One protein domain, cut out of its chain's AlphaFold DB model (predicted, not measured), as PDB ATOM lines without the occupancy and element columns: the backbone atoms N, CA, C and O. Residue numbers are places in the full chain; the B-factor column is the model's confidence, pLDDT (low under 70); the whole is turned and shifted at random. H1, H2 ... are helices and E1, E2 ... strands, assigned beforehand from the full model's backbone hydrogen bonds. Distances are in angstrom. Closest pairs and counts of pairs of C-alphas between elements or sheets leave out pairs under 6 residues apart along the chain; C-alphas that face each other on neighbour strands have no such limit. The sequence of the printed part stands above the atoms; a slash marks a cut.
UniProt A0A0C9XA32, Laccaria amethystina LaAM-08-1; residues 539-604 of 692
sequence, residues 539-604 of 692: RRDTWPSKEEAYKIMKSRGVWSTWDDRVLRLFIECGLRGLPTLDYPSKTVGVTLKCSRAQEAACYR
ATOM      1  N   ARG A 539      42.402 -24.825  37.199       87.06
ATOM      2  CA  ARG A 539      41.775 -26.109  36.861       87.06
ATOM      3  C   ARG A 539      40.803 -25.966  35.698       87.06
ATOM      4  O   ARG A 539      40.252 -24.898  35.443       87.06
ATOM      5  N   ARG A 540      40.564 -27.073  35.003       90.06
ATOM      6  CA  ARG A 540      39.442 -27.181  34.070       90.06
ATOM      7  C   ARG A 540      38.137 -27.235  34.862       90.06
ATOM      8  O   ARG A 540      38.029 -28.012  35.807       90.06
ATOM      9  N   ASP A 541      37.157 -26.454  34.436       92.75
ATOM     10  CA  ASP A 541      35.828 -26.384  35.048       92.75
ATOM     11  C   ASP A 541      34.673 -26.429  34.047       92.75
ATOM     12  O   ASP A 541      33.531 -26.213  34.432       92.75
ATOM     13  N   THR A 542      34.947 -26.680  32.766       95.81
ATOM     14  CA  THR A 542      33.904 -26.857  31.751       95.81
ATOM     15  C   THR A 542      34.118 -28.145  30.968       95.81
ATOM     16  O   THR A 542      35.248 -28.505  30.605       95.81
ATOM     17  N   TRP A 543      33.023 -28.854  30.703       96.44
ATOM     18  CA  TRP A 543      33.020 -30.146  30.019       96.44
ATOM     19  C   TRP A 543      31.844 -30.266  29.045       96.44
ATOM     20  O   TRP A 543      30.819 -29.624  29.268       96.44
ATOM     21  N   PRO A 544      31.964 -31.086  27.982       96.44
ATOM     22  CA  PRO A 544      30.868 -31.310  27.037       96.44
ATOM     23  C   PRO A 544      29.623 -31.944  27.670       96.44
ATOM     24  O   PRO A 544      28.510 -31.611  27.286       96.44
ATOM     25  N   SER A 545      29.804 -32.837  28.645       96.44
ATOM     26  CA  SER A 545      28.726 -33.464  29.416       96.44
ATOM     27  C   SER A 545      29.230 -33.875  30.803       96.44
ATOM     28  O   SER A 545      30.435 -33.790  31.082       96.44
ATOM     29  N   LYS A 546      28.322 -34.331  31.673       95.00
ATOM     30  CA  LYS A 546      28.676 -34.908  32.979       95.00
ATOM     31  C   LYS A 546      29.514 -36.180  32.828       95.00
ATOM     32  O   LYS A 546      30.503 -36.346  33.537       95.00
ATOM     33  N   GLU A 547      29.198 -37.030  31.857       93.81
ATOM     34  CA  GLU A 547      29.922 -38.274  31.572       93.81
ATOM     35  C   GLU A 547      31.370 -37.991  31.161       93.81
ATOM     36  O   GLU A 547      32.299 -38.641  31.641       93.81
ATOM     37  N   GLU A 548      31.587 -36.989  30.307       94.31
ATOM     38  CA  GLU A 548      32.940 -36.581  29.920       94.31
ATOM     39  C   GLU A 548      33.694 -35.928  31.084       94.31
ATOM     40  O   GLU A 548      34.893 -36.169  31.254       94.31
ATOM     41  N   ALA A 549      33.005 -35.160  31.935       93.62
ATOM     42  CA  ALA A 549      33.590 -34.648  33.173       93.62
ATOM     43  C   ALA A 549      34.065 -35.790  34.082       93.62
ATOM     44  O   ALA A 549      35.220 -35.779  34.518       93.62
ATOM     45  N   TYR A 550      33.224 -36.806  34.285       94.44
ATOM     46  CA  TYR A 550      33.551 -37.991  35.072       94.44
ATOM     47  C   TYR A 550      34.772 -38.733  34.514       94.44
ATOM     48  O   TYR A 550      35.736 -38.956  35.247       94.44
ATOM     49  N   LYS A 551      34.785 -39.062  33.215       93.31
ATOM     50  CA  LYS A 551      35.911 -39.772  32.576       93.31
ATOM     51  C   LYS A 551      37.229 -39.008  32.725       93.31
ATOM     52  O   LYS A 551      38.262 -39.598  33.052       93.31
ATOM     53  N   ILE A 552      37.208 -37.693  32.508       90.44
ATOM     54  CA  ILE A 552      38.406 -36.849  32.604       90.44
ATOM     55  C   ILE A 552      38.894 -36.738  34.051       90.44
ATOM     56  O   ILE A 552      40.100 -36.807  34.278       90.44
ATOM     57  N   MET A 553      37.992 -36.573  35.023       90.44
ATOM     58  CA  MET A 553      38.378 -36.516  36.435       90.44
ATOM     59  C   MET A 553      38.907 -37.870  36.914       90.44
ATOM     60  O   MET A 553      40.007 -37.930  37.454       90.44
ATOM     61  N   LYS A 554      38.202 -38.977  36.642       90.75
ATOM     62  CA  LYS A 554      38.618 -40.317  37.090       90.75
ATOM     63  C   LYS A 554      39.972 -40.741  36.511       90.75
ATOM     64  O   LYS A 554      40.731 -41.436  37.178       90.75
ATOM     65  N   SER A 555      40.298 -40.302  35.295       87.12
ATOM     66  CA  SER A 555      41.565 -40.629  34.626       87.12
ATOM     67  C   SER A 555      42.761 -39.768  35.054       87.12
ATOM     68  O   SER A 555      43.866 -39.991  34.556       87.12
ATOM     69  N   ARG A 556      42.589 -38.772  35.940       80.06
ATOM     70  CA  ARG A 556      43.645 -37.795  36.260       80.06
ATOM     71  C   ARG A 556      43.781 -37.492  37.751       80.06
ATOM     72  O   ARG A 556      42.810 -37.209  38.444       80.06
ATOM     73  N   GLY A 557      45.035 -37.395  38.196       71.81
ATOM     74  CA  GLY A 557      45.418 -36.757  39.457       71.81
ATOM     75  C   GLY A 557      44.707 -37.323  40.689       71.81
ATOM     76  O   GLY A 557      44.491 -38.528  40.800       71.81
ATOM     77  N   VAL A 558      44.348 -36.424  41.609       71.12
ATOM     78  CA  VAL A 558      43.780 -36.732  42.932       71.12
ATOM     79  C   VAL A 558      42.381 -37.352  42.896       71.12
ATOM     80  O   VAL A 558      42.015 -38.022  43.847       71.12
ATOM     81  N   TRP A 559      41.605 -37.188  41.819       81.19
ATOM     82  CA  TRP A 559      40.263 -37.787  41.705       81.19
ATOM     83  C   TRP A 559      40.299 -39.284  41.380       81.19
ATOM     84  O   TRP A 559      39.328 -39.993  41.635       81.19
ATOM     85  N   SER A 560      41.416 -39.787  40.845       81.75
ATOM     86  CA  SER A 560      41.582 -41.221  40.579       81.75
ATOM     87  C   SER A 560      41.527 -42.067  41.858       81.75
ATOM     88  O   SER A 560      41.054 -43.202  41.818       81.75
ATOM     89  N   THR A 561      41.946 -41.496  42.994       82.56
ATOM     90  CA  THR A 561      41.965 -42.157  44.308       82.56
ATOM     91  C   THR A 561      40.668 -41.982  45.095       82.56
ATOM     92  O   THR A 561      40.529 -42.565  46.168       82.56
ATOM     93  N   TRP A 562      39.716 -41.192  44.591       85.44
ATOM     94  CA  TRP A 562      38.429 -40.994  45.250       85.44
ATOM     95  C   TRP A 562      37.575 -42.258  45.166       85.44
ATOM     96  O   TRP A 562      37.515 -42.911  44.113       85.44
ATOM     97  N   ASP A 563      36.858 -42.546  46.257       87.62
ATOM     98  CA  ASP A 563      35.748 -43.497  46.245       87.62
ATOM     99  C   ASP A 563      34.794 -43.153  45.094       87.62
ATOM    100  O   ASP A 563      34.436 -41.994  44.859       87.62
ATOM    101  N   ASP A 564      34.426 -44.184  44.338       88.62
ATOM    102  CA  ASP A 564      33.663 -44.034  43.108       88.62
ATOM    103  C   ASP A 564      32.305 -43.370  43.357       88.62
ATOM    104  O   ASP A 564      31.889 -42.516  42.574       88.62
ATOM    105  N   ARG A 565      31.655 -43.701  44.482       89.31
ATOM    106  CA  ARG A 565      30.350 -43.158  44.889       89.31
ATOM    107  C   ARG A 565      30.449 -41.656  45.138       89.31
ATOM    108  O   ARG A 565      29.620 -40.884  44.660       89.31
ATOM    109  N   VAL A 566      31.520 -41.234  45.813       88.38
ATOM    110  CA  VAL A 566      31.793 -39.822  46.121       88.38
ATOM    111  C   VAL A 566      32.073 -39.024  44.847       88.38
ATOM    112  O   VAL A 566      31.522 -37.937  44.679       88.38
ATOM    113  N   LEU A 567      32.901 -39.546  43.932       90.88
ATOM    114  CA  LEU A 567      33.203 -38.852  42.675       90.88
ATOM    115  C   LEU A 567      31.968 -38.744  41.772       90.88
ATOM    116  O   LEU A 567      31.747 -37.703  41.158       90.88
ATOM    117  N   ARG A 568      31.144 -39.790  41.700       90.25
ATOM    118  CA  ARG A 568      29.895 -39.763  40.927       90.25
ATOM    119  C   ARG A 568      28.932 -38.717  41.467       90.25
ATOM    120  O   ARG A 568      28.460 -37.889  40.698       90.25
ATOM    121  N   LEU A 569      28.728 -38.673  42.784       90.88
ATOM    122  CA  LEU A 569      27.917 -37.626  43.412       90.88
ATOM    123  C   LEU A 569      28.479 -36.227  43.167       90.88
ATOM    124  O   LEU A 569      27.711 -35.312  42.881       90.88
ATOM    125  N   PHE A 570      29.805 -36.069  43.202       91.06
ATOM    126  CA  PHE A 570      30.458 -34.810  42.855       91.06
ATOM    127  C   PHE A 570      30.122 -34.347  41.431       91.06
ATOM    128  O   PHE A 570      29.827 -33.176  41.209       91.06
ATOM    129  N   ILE A 571      30.140 -35.259  40.457       93.50
ATOM    130  CA  ILE A 571      29.764 -34.953  39.071       93.50
ATOM    131  C   ILE A 571      28.268 -34.643  38.960       93.50
ATOM    132  O   ILE A 571      27.878 -33.690  38.284       93.50
ATOM    133  N   GLU A 572      27.423 -35.417  39.635       92.00
ATOM    134  CA  GLU A 572      25.979 -35.287  39.481       92.00
ATOM    135  C   GLU A 572      25.409 -34.046  40.154       92.00
ATOM    136  O   GLU A 572      24.628 -33.300  39.552       92.00
ATOM    137  N   CYS A 573      25.817 -33.810  41.394       93.19
ATOM    138  CA  CYS A 573      25.277 -32.755  42.235       93.19
ATOM    139  C   CYS A 573      26.182 -31.520  42.265       93.19
ATOM    140  O   CYS A 573      25.685 -30.425  42.519       93.19
ATOM    141  N   GLY A 574      27.477 -31.654  41.968       93.69
ATOM    142  CA  GLY A 574      28.433 -30.546  41.940       93.69
ATOM    143  C   GLY A 574      28.538 -29.820  40.596       93.69
ATOM    144  O   GLY A 574      29.161 -28.757  40.547       93.69
ATOM    145  N   LEU A 575      27.920 -30.335  39.521       96.25
ATOM    146  CA  LEU A 575      27.886 -29.694  38.198       96.25
ATOM    147  C   LEU A 575      26.500 -29.130  37.837       96.25
ATOM    148  O   LEU A 575      25.465 -29.626  38.282       96.25
ATOM    149  N   ARG A 576      26.480 -28.096  36.990       96.19
ATOM    150  CA  ARG A 576      25.294 -27.446  36.403       96.19
ATOM    151  C   ARG A 576      25.469 -27.243  34.900       96.19
ATOM    152  O   ARG A 576      26.593 -27.227  34.405       96.19
ATOM    153  N   GLY A 577      24.361 -27.067  34.185       96.88
ATOM    154  CA  GLY A 577      24.381 -26.705  32.768       96.88
ATOM    155  C   GLY A 577      24.949 -25.303  32.525       96.88
ATOM    156  O   GLY A 577      24.863 -24.427  33.389       96.88
ATOM    157  N   LEU A 578      25.533 -25.118  31.344       95.25
ATOM    158  CA  LEU A 578      25.884 -23.821  30.762       95.25
ATOM    159  C   LEU A 578      24.680 -23.253  29.965       95.25
ATOM    160  O   LEU A 578      23.878 -24.050  29.473       95.25
ATOM    161  N   PRO A 579      24.535 -21.919  29.798       95.94
ATOM    162  CA  PRO A 579      25.431 -20.853  30.261       95.94
ATOM    163  C   PRO A 579      25.309 -20.547  31.763       95.94
ATOM    164  O   PRO A 579      24.326 -20.881  32.423       95.94
ATOM    165  N   THR A 580      26.326 -19.873  32.295       94.62
ATOM    166  CA  THR A 580      26.366 -19.300  33.656       94.62
ATOM    167  C   THR A 580      26.836 -17.846  33.584       94.62
ATOM    168  O   THR A 580      27.280 -17.416  32.517       94.62
ATOM    169  N   LEU A 581      26.781 -17.084  34.684       92.19
ATOM    170  CA  LEU A 581      27.323 -15.713  34.702       92.19
ATOM    171  C   LEU A 581      28.824 -15.683  34.374       92.19
ATOM    172  O   LEU A 581      29.284 -14.768  33.696       92.19
ATOM    173  N   ASP A 582      29.566 -16.717  34.779       90.50
ATOM    174  CA  ASP A 582      30.988 -16.877  34.449       90.50
ATOM    175  C   ASP A 582      31.229 -17.222  32.964       90.50
ATOM    176  O   ASP A 582      32.312 -16.984  32.426       90.50
ATOM    177  N   TYR A 583      30.229 -17.799  32.285       94.25
ATOM    178  CA  TYR A 583      30.330 -18.301  30.911       94.25
ATOM    179  C   TYR A 583      29.101 -17.942  30.056       94.25
ATOM    180  O   TYR A 583      28.427 -18.842  29.541       94.25
ATOM    181  N   PRO A 584      28.816 -16.645  29.831       94.31
ATOM    182  CA  PRO A 584      27.590 -16.211  29.157       94.31
ATOM    183  C   PRO A 584      27.535 -16.622  27.677       94.31
ATOM    184  O   PRO A 584      26.457 -16.754  27.107       94.31
ATOM    185  N   SER A 585      28.691 -16.850  27.045       95.44
ATOM    186  CA  SER A 585      28.804 -17.214  25.628       95.44
ATOM    187  C   SER A 585      28.772 -18.721  25.350       95.44
ATOM    188  O   SER A 585      28.741 -19.119  24.186       95.44
ATOM    189  N   LYS A 586      28.795 -19.582  26.377       93.38
ATOM    190  CA  LYS A 586      28.783 -21.044  26.203       93.38
ATOM    191  C   LYS A 586      27.368 -21.581  26.404       93.38
ATOM    192  O   LYS A 586      26.861 -21.544  27.513       93.38
ATOM    193  N   THR A 587      26.751 -22.122  25.357       91.31
ATOM    194  CA  THR A 587      25.357 -22.613  25.401       91.31
ATOM    195  C   THR A 587      25.225 -24.127  25.556       91.31
ATOM    196  O   THR A 587      24.123 -24.625  25.761       91.31
ATOM    197  N   VAL A 588      26.331 -24.870  25.452       94.06
ATOM    198  CA  VAL A 588      26.354 -26.336  25.528       94.06
ATOM    199  C   VAL A 588      27.412 -26.780  26.531       94.06
ATOM    200  O   VAL A 588      28.519 -26.238  26.567       94.06
ATOM    201  N   GLY A 589      27.069 -27.800  27.314       96.62
ATOM    202  CA  GLY A 589      27.956 -28.451  28.267       96.62
ATOM    203  C   GLY A 589      27.621 -28.148  29.721       96.62
ATOM    204  O   GLY A 589      26.565 -27.605  30.048       96.62
ATOM    205  N   VAL A 590      28.541 -28.532  30.600       98.00
ATOM    206  CA  VAL A 590      28.400 -28.404  32.051       98.00
ATOM    207  C   VAL A 590      29.600 -27.704  32.668       98.00
ATOM    208  O   VAL A 590      30.721 -27.772  32.156       98.00
ATOM    209  N   THR A 591      29.362 -27.046  33.796       97.56
ATOM    210  CA  THR A 591      30.377 -26.424  34.643       97.56
ATOM    211  C   THR A 591      30.107 -26.708  36.113       97.56
ATOM    212  O   THR A 591      29.106 -27.329  36.454       97.56
ATOM    213  N   LEU A 592      31.009 -26.301  36.996       95.75
ATOM    214  CA  LEU A 592      30.841 -26.476  38.434       95.75
ATOM    215  C   LEU A 592      29.764 -25.538  38.973       95.75
ATOM    216  O   LEU A 592      29.643 -24.399  38.529       95.75
ATOM    217  N   LYS A 593      29.037 -25.983  39.997       96.12
ATOM    218  CA  LYS A 593      28.166 -25.096  40.773       96.12
ATOM    219  C   LYS A 593      28.969 -24.112  41.623       96.12
ATOM    220  O   LYS A 593      28.640 -22.934  41.654       96.12
ATOM    221  N   CYS A 594      30.041 -24.582  42.263       94.75
ATOM    222  CA  CYS A 594      31.052 -23.711  42.864       94.75
ATOM    223  C   CYS A 594      32.073 -23.330  41.792       94.75
ATOM    224  O   CYS A 594      32.868 -24.176  41.369       94.75
ATOM    225  N   SER A 595      32.044 -22.084  41.323       93.81
ATOM    226  CA  SER A 595      32.970 -21.647  40.283       93.81
ATOM    227  C   SER A 595      34.415 -21.637  40.782       93.81
ATOM    228  O   SER A 595      34.686 -21.514  41.979       93.81
ATOM    229  N   ARG A 596      35.377 -21.720  39.857       93.25
ATOM    230  CA  ARG A 596      36.809 -21.641  40.198       93.25
ATOM    231  C   ARG A 596      37.155 -20.368  40.954       93.25
ATOM    232  O   ARG A 596      37.982 -20.406  41.859       93.25
ATOM    233  N   ALA A 597      36.512 -19.259  40.588       91.62
ATOM    234  CA  ALA A 597      36.695 -17.979  41.253       91.62
ATOM    235  C   ALA A 597      36.201 -18.035  42.704       91.62
ATOM    236  O   ALA A 597      36.937 -17.636  43.600       91.62
ATOM    237  N   GLN A 598      35.013 -18.595  42.949       93.38
ATOM    238  CA  GLN A 598      34.448 -18.725  44.296       93.38
ATOM    239  C   GLN A 598      35.228 -19.719  45.170       93.38
ATOM    240  O   GLN A 598      35.482 -19.454  46.348       93.38
ATOM    241  N   GLU A 599      35.678 -20.833  44.595       92.19
ATOM    242  CA  GLU A 599      36.551 -21.787  45.280       92.19
ATOM    243  C   GLU A 599      37.898 -21.139  45.650       92.19
ATOM    244  O   GLU A 599      38.341 -21.212  46.799       92.19
ATOM    245  N   ALA A 600      38.533 -20.435  44.707       91.19
ATOM    246  CA  ALA A 600      39.778 -19.712  44.951       91.19
ATOM    247  C   ALA A 600      39.603 -18.592  45.985       91.19
ATOM    248  O   ALA A 600      40.449 -18.451  46.868       91.19
ATOM    249  N   ALA A 601      38.496 -17.847  45.931       90.81
ATOM    250  CA  ALA A 601      38.158 -16.801  46.893       90.81
ATOM    251  C   ALA A 601      38.097 -17.346  48.326       90.81
ATOM    252  O   ALA A 601      38.543 -16.665  49.251       90.81
ATOM    253  N   CYS A 602      37.631 -18.587  48.513       88.19
ATOM    254  CA  CYS A 602      37.721 -19.259  49.806       88.19
ATOM    255  C   CYS A 602      39.184 -19.458  50.216       88.19
ATOM    256  O   CYS A 602      39.553 -19.153  51.343       88.19
ATOM    257  N   TYR A 603      40.046 -19.953  49.326       85.12
ATOM    258  CA  TYR A 603      41.451 -20.218  49.659       85.12
ATOM    259  C   TYR A 603      42.299 -18.956  49.879       85.12
ATOM    260  O   TYR A 603      43.326 -19.044  50.555       85.12
ATOM    261  N   ARG A 604      41.869 -17.796  49.362       85.94
ATOM    262  CA  ARG A 604      42.539 -16.499  49.565       85.94
ATOM    263  C   ARG A 604      42.310 -15.893  50.958       85.94
ATOM    264  O   ARG A 604      43.009 -14.943  51.310       85.94
TER     265      ARG A 604
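AT A GLANCE: This is residues 539 to 604 of the 692 residues of a protein of Laccaria amethystina LaAM-08-1 (UniProt A0A0C9XA32). What shape does the backbone make? Two helices, H1 and H3, run opposite ways to and from a small antiparallel strand hairpin, E1 and E2, with short H2 at the turn between them; a long loop, residues 578 to 589, joins the two strands, and residues 598 to 604, mostly H4, stick out as an arm. What is it made of? The 66 printed residues include four named helices and two named strands in the order H1, H2, H3, E1, E2, H4, and the class is mostly helix. How spread out is it? It is compact, with a radius of gyration of the C-alphas of 12.1 A and spans of 33 by 30 by 18 A.

IN THESE COORDINATES: Where are the helices? H1, residues 546 to 554, begins at C-alpha (28.676, -34.908, 32.979) and is 12.0 A long; H2 is residues 557 to 561, and H3, residues 564 to 574, measures 14.5 A. What follows? E1 is residues 575 to 577, E2 is 590 to 592, and H4, residues 596 to 603, measures 10.6 A and ends at C-alpha (41.451, -20.218, 49.659).

HOW THE PARTS SIT: What pairs with E2? Residues 542 to 543 pair antiparallel with residues 590 to 591 of E2, and E1 is its antiparallel neighbour, with N 576 and O 591 2.8 A apart. How do the helices stand? H1 and H3 touch at a steep tilt of 45 degrees, opposite ways, the closest C-alphas being Lys 546 and Ile 571, 6.2 A apart. H1 and H2 only just touch, only at the corner, with 3 pairs of C-alphas within 8 A, the closest those of Lys 554 and Ser 560 at 4.7 A; H4 touches no helix. Are the helix backbones within hydrogen-bond range? Every O i to N i+4 pair is in H1, H3 and H4; in H2 0 of 1 is, with 1 of 2 O i to N i+3 pairs.

THE WHOLE: How far does it reach? The two C-alphas farthest apart, those of Asp 563 and Ser 585, are 34.1 A apart. Is anything missing or uncertain? The printed part has no cut, the link E1 to E2 is long, and no printed residue is under 70 in pLDDT.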